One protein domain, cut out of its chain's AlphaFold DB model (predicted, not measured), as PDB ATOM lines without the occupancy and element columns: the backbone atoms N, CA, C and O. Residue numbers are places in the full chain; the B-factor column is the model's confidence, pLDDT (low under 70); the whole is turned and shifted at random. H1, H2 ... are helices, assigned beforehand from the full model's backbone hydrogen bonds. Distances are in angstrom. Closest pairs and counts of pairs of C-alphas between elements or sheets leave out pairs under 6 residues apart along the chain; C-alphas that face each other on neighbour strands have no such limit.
ATOM      1  N   GLU A   7     129.215 130.268  87.371       88.69
ATOM      2  CA  GLU A   7     129.159 130.414  88.828       88.69
ATOM      3  C   GLU A   7     127.985 129.665  89.450       88.69
ATOM      4  O   GLU A   7     128.122 129.052  90.506       88.69
ATOM      5  N   GLU A   8     126.835 129.690  88.793       85.75
ATOM      6  CA  GLU A   8     125.673 128.922  89.204       85.75
ATOM      7  C   GLU A   8     125.933 127.406  89.056       85.75
ATOM      8  O   GLU A   8     125.576 126.636  89.950       85.75
ATOM      9  N   GLU A   9     126.621 126.979  87.988       85.88
ATOM     10  CA  GLU A   9     126.976 125.568  87.764       85.88
ATOM     11  C   GLU A   9     127.984 125.084  88.808       85.88
ATOM     12  O   GLU A   9     127.853 123.989  89.353       85.88
ATOM     13  N   LEU A  10     128.958 125.932  89.145       90.25
ATOM     14  CA  LEU A  10     129.908 125.699  90.225       90.25
ATOM     15  C   LEU A  10     129.210 125.687  91.585       90.25
ATOM     16  O   LEU A  10     129.526 124.835  92.406       90.25
ATOM     17  N   CYS A  11     128.240 126.572  91.840       91.19
ATOM     18  CA  CYS A  11     127.452 126.510  93.071       91.19
ATOM     19  C   CYS A  11     126.742 125.166  93.200       91.19
ATOM     20  O   CYS A  11     126.799 124.546  94.255       91.19
ATOM     21  N   PHE A  12     126.111 124.690  92.132       88.00
ATOM     22  CA  PHE A  12     125.427 123.405  92.155       88.00
ATOM     23  C   PHE A  12     126.389 122.227  92.297       88.00
ATOM     24  O   PHE A  12     126.207 121.370  93.165       88.00
ATOM     25  N   SER A  13     127.448 122.217  91.493       89.81
ATOM     26  CA  SER A  13     128.431 121.138  91.479       89.81
ATOM     27  C   SER A  13     129.197 121.039  92.799       89.81
ATOM     28  O   SER A  13     129.495 119.933  93.232       89.81
ATOM     29  N   CYS A  14     129.437 122.166  93.473       92.50
ATOM     30  CA  CYS A  14     130.103 122.250  94.778       92.50
ATOM     31  C   CYS A  14     129.135 122.358  95.974       92.50
ATOM     32  O   CYS A  14     129.561 122.717  97.074       92.50
ATOM     33  N   ASN A  15     127.826 122.159  95.772       90.94
ATOM     34  CA  ASN A  15     126.786 122.298  96.803       90.94
ATOM     35  C   ASN A  15     126.862 123.614  97.623       90.94
ATOM     36  O   ASN A  15     126.659 123.643  98.839       90.94
ATOM     37  N   LYS A  16     127.192 124.731  96.969       92.31
ATOM     38  CA  LYS A  16     127.247 126.059  97.588       92.31
ATOM     39  C   LYS A  16     125.873 126.715  97.538       92.31
ATOM     40  O   LYS A  16     125.210 126.742  96.507       92.31
ATOM     41  N   ALA A  17     125.483 127.330  98.653       90.75
ATOM     42  CA  ALA A  17     124.174 127.968  98.786       90.75
ATOM     43  C   ALA A  17     123.964 129.167  97.841       90.75
ATOM     44  O   ALA A  17     122.830 129.479  97.492       90.75
ATOM     45  N   ASN A  18     125.033 129.887  97.483       92.69
ATOM     46  CA  ASN A  18     124.985 131.045  96.589       92.69
ATOM     47  C   ASN A  18     126.390 131.464  96.120       92.69
ATOM     48  O   ASN A  18     127.407 131.068  96.695       92.69
ATOM     49  N   ASN A  19     126.420 132.370  95.140       92.75
ATOM     50  CA  ASN A  19     127.648 132.909  94.553       92.75
ATOM     51  C   ASN A  19     128.562 133.595  95.582       92.75
ATOM     52  O   ASN A  19     129.777 133.472  95.488       92.75
ATOM     53  N   LYS A  20     128.020 134.276  96.605       94.19
ATOM     54  CA  LYS A  20     128.862 134.917  97.638       94.19
ATOM     55  C   LYS A  20     129.665 133.876  98.417       94.19
ATOM     56  O   LYS A  20     130.851 134.083  98.665       94.19
ATOM     57  N   LYS A  21     129.030 132.757  98.779       94.94
ATOM     58  CA  LYS A  21     129.695 131.644  99.464       94.94
ATOM     59  C   LYS A  21     130.729 130.981  98.553       94.94
ATOM     60  O   LYS A  21     131.859 130.794  98.989       94.94
ATOM     61  N   LEU A  22     130.383 130.731  97.287       95.62
ATOM     62  CA  LEU A  22     131.312 130.210  96.277       95.62
ATOM     63  C   LEU A  22     132.575 131.080  96.157       95.62
ATOM     64  O   LEU A  22     133.690 130.579  96.262       95.62
ATOM     65  N   PHE A  23     132.408 132.393  95.977       96.25
ATOM     66  CA  PHE A  23     133.522 133.320  95.756       96.25
ATOM     67  C   PHE A  23     134.461 133.399  96.958       96.25
ATOM     68  O   PHE A  23     135.688 133.460  96.808       96.25
ATOM     69  N   ASN A  24     133.878 133.387  98.156       95.94
ATOM     70  CA  ASN A  24     134.638 133.413  99.387       95.94
ATOM     71  C   ASN A  24     135.408 132.104  99.609       95.94
ATOM     72  O   ASN A  24     136.576 132.156  99.983       95.94
ATOM     73  N   ASP A  25     134.787 130.955  99.346       95.44
ATOM     74  CA  ASP A  25     135.406 129.648  99.584       95.44
ATOM     75  C   ASP A  25     136.541 129.356  98.593       95.44
ATOM     76  O   ASP A  25     137.611 128.917  99.003       95.44
ATOM     77  N   PHE A  26     136.354 129.674  97.308       96.00
ATOM     78  CA  PHE A  26     137.378 129.438  96.285       96.00
ATOM     79  C   PHE A  26     138.586 130.366  96.453       96.00
ATOM     80  O   PHE A  26     139.728 129.912  96.442       96.00
ATOM     81  N   TYR A  27     138.357 131.678  96.598       96.38
ATOM     82  CA  TYR A  27     139.439 132.668  96.484       96.38
ATOM     83  C   TYR A  27     139.398 133.810  97.504       96.38
ATOM     84  O   TYR A  27     140.177 134.767  97.361       96.38
ATOM     85  N   LYS A  28     138.512 133.739  98.509       96.69
ATOM     86  CA  LYS A  28     138.280 134.793  99.514       96.69
ATOM     87  C   LYS A  28     137.957 136.148  98.880       96.69
ATOM     88  O   LYS A  28     138.486 137.185  99.280       96.69
ATOM     89  N   VAL A  29     137.122 136.142  97.840       96.44
ATOM     90  CA  VAL A  29     136.676 137.358  97.142       96.44
ATOM     91  C   VAL A  29     135.164 137.525  97.248       96.44
ATOM     92  O   VAL A  29     134.441 136.579  97.534       96.44
ATOM     93  N   GLN A  30     134.684 138.749  97.025       93.50
ATOM     94  CA  GLN A  30     133.259 139.089  97.141       93.50
ATOM     95  C   GLN A  30     132.614 139.508  95.813       93.50
ATOM     96  O   GLN A  30     131.390 139.553  95.730       93.50
ATOM     97  N   SER A  31     133.405 139.814  94.776       93.75
ATOM     98  CA  SER A  31     132.888 140.235  93.471       93.75
ATOM     99  C   SER A  31     133.068 139.159  92.407       93.75
ATOM    100  O   SER A  31     134.091 138.468  92.374       93.75
ATOM    101  N   ALA A  32     132.090 139.071  91.503       91.56
ATOM    102  CA  ALA A  32     132.110 138.133  90.387       91.56
ATOM    103  C   ALA A  32     133.310 138.380  89.458       91.56
ATOM    104  O   ALA A  32     133.997 137.436  89.085       91.56
ATOM    105  N   ASP A  33     133.644 139.638  89.159       94.31
ATOM    106  CA  ASP A  33     134.773 139.951  88.269       94.31
ATOM    107  C   ASP A  33     136.121 139.519  88.853       94.31
ATOM    108  O   ASP A  33     136.971 138.972  88.147       94.31
ATOM    109  N   LYS A  34     136.320 139.708  90.168       95.31
ATOM    110  CA  LYS A  34     137.537 139.241  90.848       95.31
ATOM    111  C   LYS A  34     137.580 137.721  90.906       95.31
ATOM    112  O   LYS A  34     138.656 137.153  90.732       95.31
ATOM    113  N   PHE A  35     136.434 137.082  91.142       95.56
ATOM    114  CA  PHE A  35     136.319 135.630  91.099       95.56
ATOM    115  C   PHE A  35     136.720 135.095  89.722       95.56
ATOM    116  O   PHE A  35     137.673 134.329  89.647       95.56
ATOM    117  N   LYS A  36     136.094 135.573  88.639       93.69
ATOM    118  CA  LYS A  36     136.398 135.157  87.260       93.69
ATOM    119  C   LYS A  36     137.861 135.376  86.901       93.69
ATOM    120  O   LYS A  36     138.511 134.478  86.385       93.69
ATOM    121  N   SER A  37     138.394 136.557  87.212       95.06
ATOM    122  CA  SER A  37     139.791 136.891  86.926       95.06
ATOM    123  C   SER A  37     140.769 135.931  87.610       95.06
ATOM    124  O   SER A  37     141.743 135.504  86.990       95.06
ATOM    125  N   LYS A  38     140.502 135.551  88.868       95.88
ATOM    126  CA  LYS A  38     141.307 134.552  89.583       95.88
ATOM    127  C   LYS A  38     141.091 133.143  89.046       95.88
ATOM    128  O   LYS A  38     142.076 132.477  88.764       95.88
ATOM    129  N   PHE A  39     139.839 132.737  88.857       94.44
ATOM    130  CA  PHE A  39     139.465 131.416  88.353       94.44
ATOM    131  C   PHE A  39     140.134 131.116  87.006       94.44
ATOM    132  O   PHE A  39     140.802 130.102  86.862       94.44
ATOM    133  N   CYS A  40     140.068 132.043  86.044       92.81
ATOM    134  CA  CYS A  40     140.694 131.875  84.726       92.81
ATOM    135  C   CYS A  40     142.231 131.836  84.758       92.81
ATOM    136  O   CYS A  40     142.856 131.460  83.770       92.81
ATOM    137  N   ARG A  41     142.854 132.284  85.853       95.81
ATOM    138  CA  ARG A  41     144.314 132.298  86.036       95.81
ATOM    139  C   ARG A  41     144.786 131.221  87.011       95.81
ATOM    140  O   ARG A  41     145.983 131.156  87.295       95.81
ATOM    141  N   ASP A  42     143.868 130.416  87.540       94.75
ATOM    142  CA  ASP A  42     144.171 129.374  88.507       94.75
ATOM    143  C   ASP A  42     144.869 128.203  87.812       94.75
ATOM    144  O   ASP A  42     144.273 127.456  87.038       94.75
ATOM    145  N   LYS A  43     146.169 128.057  88.079       94.50
ATOM    146  CA  LYS A  43     146.994 126.974  87.529       94.50
ATOM    147  C   LYS A  43     146.796 125.644  88.264       94.50
ATOM    148  O   LYS A  43     147.309 124.634  87.802       94.50
ATOM    149  N   GLY A  44     146.108 125.653  89.406       94.31
ATOM    150  CA  GLY A  44     145.834 124.487  90.245       94.31
ATOM    151  C   GLY A  44     144.343 124.196  90.342       94.31
ATOM    152  O   GLY A  44     143.869 123.816  91.413       94.31
ATOM    153  N   ILE A  45     143.601 124.404  89.249       92.25
ATOM    154  CA  ILE A  45     142.138 124.377  89.275       92.25
ATOM    155  C   ILE A  45     141.572 123.048  89.790       92.25
ATOM    156  O   ILE A  45     140.616 123.068  90.558       92.25
ATOM    157  N   ASP A  46     142.196 121.914  89.471       91.00
ATOM    158  CA  ASP A  46     141.759 120.595  89.946       91.00
ATOM    159  C   ASP A  46     141.786 120.504  91.478       91.00
ATOM    160  O   ASP A  46     140.837 120.029  92.105       91.00
ATOM    161  N   LEU A  47     142.847 121.030  92.097       94.62
ATOM    162  CA  LEU A  47     142.973 121.086  93.551       94.62
ATOM    163  C   LEU A  47     141.948 122.057  94.145       94.62
ATOM    164  O   LEU A  47     141.320 121.748  95.156       94.62
ATOM    165  N   THR A  48     141.749 123.214  93.513       94.88
ATOM    166  CA  THR A  48     140.744 124.195  93.940       94.88
ATOM    167  C   THR A  48     139.334 123.604  93.905       94.88
ATOM    168  O   THR A  48     138.580 123.781  94.864       94.88
ATOM    169  N   LEU A  49     138.980 122.874  92.843       94.00
ATOM    170  CA  LEU A  49     137.696 122.187  92.700       94.00
ATOM    171  C   LEU A  49     137.541 121.080  93.749       94.00
ATOM    172  O   LEU A  49     136.520 121.038  94.439       94.00
ATOM    173  N   SER A  50     138.566 120.243  93.937       92.56
ATOM    174  CA  SER A  50     138.559 119.177  94.945       92.56
ATOM    175  C   SER A  50     138.393 119.720  96.366       92.56
ATOM    176  O   SER A  50     137.610 119.178  97.138       92.56
ATOM    177  N   ASN A  51     139.078 120.813  96.711       95.00
ATOM    178  CA  ASN A  51     138.970 121.458  98.026       95.00
ATOM    179  C   ASN A  51     137.612 122.132  98.264       95.00
ATOM    180  O   ASN A  51     137.318 122.559  99.379       95.00
ATOM    181  N   ASN A  52     136.807 122.278  97.215       94.62
ATOM    182  CA  ASN A  52     135.483 122.875  97.273       94.62
ATOM    183  C   ASN A  52     134.363 121.856  97.057       94.62
ATOM    184  O   ASN A  52     133.244 122.268  96.754       94.62
ATOM    185  N   ASP A  53     134.650 120.566  97.242       94.00
ATOM    186  CA  ASP A  53     133.679 119.474  97.143       94.00
ATOM    187  C   ASP A  53     132.993 119.400  95.769       94.00
ATOM    188  O   ASP A  53     131.809 119.068  95.663       94.00
ATOM    189  N   PHE A  54     133.720 119.740  94.697       92.50
ATOM    190  CA  PHE A  54     133.169 119.684  93.347       92.50
ATOM    191  C   PHE A  54     132.802 118.245  92.967       92.50
ATOM    192  O   PHE A  54     133.651 117.355  92.894       92.50
ATOM    193  N   ASN A  55     131.526 118.025  92.663       87.94
ATOM    194  CA  ASN A  55     131.007 116.740  92.228       87.94
ATOM    195  C   ASN A  55     130.806 116.720  90.707       87.94
ATOM    196  O   ASN A  55     129.840 117.276  90.186       87.94
ATOM    197  N   PHE A  56     131.666 115.988  89.996       82.25
ATOM    198  CA  PHE A  56     131.569 115.804  88.543       82.25
ATOM    199  C   PHE A  56     130.249 115.170  88.086       82.25
ATOM    200  O   PHE A  56     129.809 115.432  86.973       82.25
ATOM    201  N   LYS A  57     129.570 114.387  88.938       80.75
ATOM    202  CA  LYS A  57     128.242 113.835  88.616       80.75
ATOM    203  C   LYS A  57     127.148 114.899  88.608       80.75
ATOM    204  O   LYS A  57     126.075 114.652  88.069       80.75
ATOM    205  N   ASN A  58     127.394 116.044  89.238       78.56
ATOM    206  CA  ASN A  58     126.472 117.172  89.250       78.56
ATOM    207  C   ASN A  58     126.742 118.134  88.090       78.56
ATOM    208  O   ASN A  58     125.833 118.843  87.673       78.56
ATOM    209  N   PHE A  59     127.955 118.121  87.538       79.50
ATOM    210  CA  PHE A  59     128.325 119.011  86.453       79.50
ATOM    211  C   PHE A  59     127.514 118.707  85.192       79.50
ATOM    212  O   PHE A  59     127.570 117.603  84.650       79.50
ATOM    213  N   TRP A  60     126.721 119.684  84.754       69.50
ATOM    214  CA  TRP A  60     125.806 119.587  83.613       69.50
ATOM    215  C   TRP A  60     124.787 118.442  83.701       69.50
ATOM    216  O   TRP A  60     124.172 118.072  82.700       69.50
ATOM    217  N   SER A  61     124.541 117.901  84.897       66.38
ATOM    218  CA  SER A  61     123.636 116.758  85.073       66.38
ATOM    219  C   SER A  61     122.159 117.135  84.989       66.38
ATOM    220  O   SER A  61     121.293 116.287  84.776       66.38
ATOM    221  N   ARG A  62     121.844 118.431  85.091       63.34
ATOM    222  CA  ARG A  62     120.500 118.959  84.857       63.34
ATOM    223  C   ARG A  62     120.262 119.138  83.356       63.34
ATOM    224  O   ARG A  62     120.188 120.255  82.855       63.34
ATOM    225  N   SER A  63     120.038 118.018  82.669       57.56
ATOM    226  CA  SER A  63     119.624 117.911  81.256       57.56
ATOM    227  C   SER A  63     118.332 118.665  80.895       57.56
ATOM    228  O   SER A  63     117.944 118.700  79.726       57.56
ATOM    229  N   GLY A  64     117.657 119.266  81.883       60.69
ATOM    230  CA  GLY A  64     116.378 119.947  81.725       60.69
ATOM    231  C   GLY A  64     116.413 121.075  80.699       60.69
ATOM    232  O   GLY A  64     115.530 121.109  79.861       60.69
ATOM    233  N   ASP A  65     117.437 121.933  80.671       60.41
ATOM    234  CA  ASP A  65     117.384 123.107  79.778       60.41
ATOM    235  C   ASP A  65     117.735 122.763  78.338       60.41
ATOM    236  O   ASP A  65     117.142 123.322  77.423       60.41
ATOM    237  N   PHE A  66     118.637 121.804  78.122       63.97
ATOM    238  CA  PHE A  66     118.853 121.246  76.792       63.97
ATOM    239  C   PHE A  66     117.590 120.531  76.303       63.97
ATOM    240  O   PHE A  66     117.145 120.770  75.187       63.97
ATOM    241  N   SER A  67     116.949 119.730  77.160       67.12
ATOM    242  CA  SER A  67     115.691 119.053  76.820       67.12
ATOM    243  C   SER A  67     114.546 120.040  76.562       67.12
ATOM    244  O   SER A  67     113.763 119.848  75.636       67.12
ATOM    245  N   ASP A  68     114.451 121.117  77.340       70.56
ATOM    246  CA  ASP A  68     113.439 122.162  77.181       70.56
ATOM    247  C   ASP A  68     113.730 123.041  75.958       70.56
ATOM    248  O   ASP A  68     112.803 123.439  75.254       70.56
ATOM    249  N   TRP A  69     115.003 123.291  75.640       70.81
ATOM    250  CA  TRP A  69     115.422 123.944  74.401       70.81
ATOM    251  C   TRP A  69     115.092 123.085  73.177       70.81
ATOM    252  O   TRP A  69     114.539 123.602  72.208       70.81
ATOM    253  N   LEU A  70     115.359 121.777  73.232       72.06
ATOM    254  CA  LEU A  70     114.985 120.822  72.186       72.06
ATOM    255  C   LEU A  70     113.468 120.832  71.960       72.06
ATOM    256  O   LEU A  70     113.022 121.040  70.832       72.06
ATOM    257  N   LYS A  71     112.673 120.733  73.037       76.56
ATOM    258  CA  LYS A  71     111.205 120.848  72.979       76.56
ATOM    259  C   LYS A  71     110.750 122.179  72.384       76.56
ATOM    260  O   LYS A  71     109.899 122.188  71.501       76.56
ATOM    261  N   LYS A  72     111.327 123.300  72.832       80.69
ATOM    262  CA  LYS A  72     110.980 124.645  72.349       80.69
ATOM    263  C   LYS A  72     111.238 124.816  70.851       80.69
ATOM    264  O   LYS A  72     110.504 125.548  70.197       80.69
ATOM    265  N   ASN A  73     112.261 124.155  70.315       79.88
ATOM    266  CA  ASN A  73     112.621 124.229  68.900       79.88
ATOM    267  C   ASN A  73     112.056 123.064  68.069       79.88
ATOM    268  O   ASN A  73     112.404 122.934  66.898       79.88
ATOM    269  N   GLY A  74     111.198 122.215  68.647       81.94
ATOM    270  CA  GLY A  74     110.596 121.078  67.946       81.94
ATOM    271  C   GLY A  74     111.597 119.991  67.541       81.94
ATOM    272  O   GLY A  74     111.324 119.212  66.631       81.94
TER     273      GLY A  74
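Overview. This is residues 7 to 74 of the 85 residues of an uncharacterized protein of uncultured Gammaproteobacteria bacterium (UniProt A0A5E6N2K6). A small body of four short helices, H1 to H4, has an arm at one end: residues 63 to 74, with H5, stick out from it and touch no other helix. In the body H1 packs across H2, H3 packs on H2 at a shallow tilt, and H4 is near H2. The printed part has 68 residues with five named helices, H1, H2, H3, H4 and H5 in chain order, and no named strand; the class is all helix. The whole is loose, with a radius of gyration of the C-alphas of 14.0 A, and elongated, spanning 43 by 23 by 23 A, the arm making much of the length.

Along the chain. H1 holds residues 7 to 13 and is 9.7 A long from first to last C-alpha; C-alpha 7 stands at (129.159, 130.414, 88.828). H2 holds residues 19 to 27 and is 12.0 A long. H3 holds residues 32 to 39, over 10.2 A. H4, residues 45 to 50, is 8.5 A long, and C-alpha 50 stands at (138.559, 119.177, 94.945). H5 holds residues 64 to 72, over 11.8 A, and ends with C-alpha 72 at (110.980, 124.645, 72.349).

Arrangement. H1 and H2 touch, about perpendicular at 81 degrees; their closest C-alphas, those of Cys 11 and Leu 22, are 6.2 A apart. H2 and H3 touch at a shallow tilt of 32 degrees and run the same way; their closest C-alphas, those of Phe 23 and Phe 35, are 5.9 A apart. H1 and H3 are apart, but only just, at 8.4 A. H2 and H4 are close but not clearly touching: their closest C-alphas, those of Phe 26 and Thr 48, are 6.7 A apart, and they run opposite ways at a steep tilt of 67 degrees, only just short of perpendicular. H3 and H4 are close but not clearly touching, about perpendicular at 78 degrees, with the C-alphas of Phe 39 and Ile 45 closest at 7.6 A. H5 is apart from H1, H2, H3 and H4. In H1, H2, H3, H4 and H5 every O i to N i+4 pair is within hydrogen-bond range.

Size, cuts and confidence. The C-alphas farthest apart, those of Lys 28 and Gly 74, are 44.2 A from each other. Without the stretch that stands free, the body of 56 residues spans 27 by 23 by 16 A, with a radius of gyration of 10.5 A. The links H1 to H2, H2 to H3 and H3 to H4 are tight; the link from H4 to H5, residues 51 to 63, is long. The printed part has no cut. The mean pLDDT of the printed part is 87.2, and residues 60 to 67 are under 70.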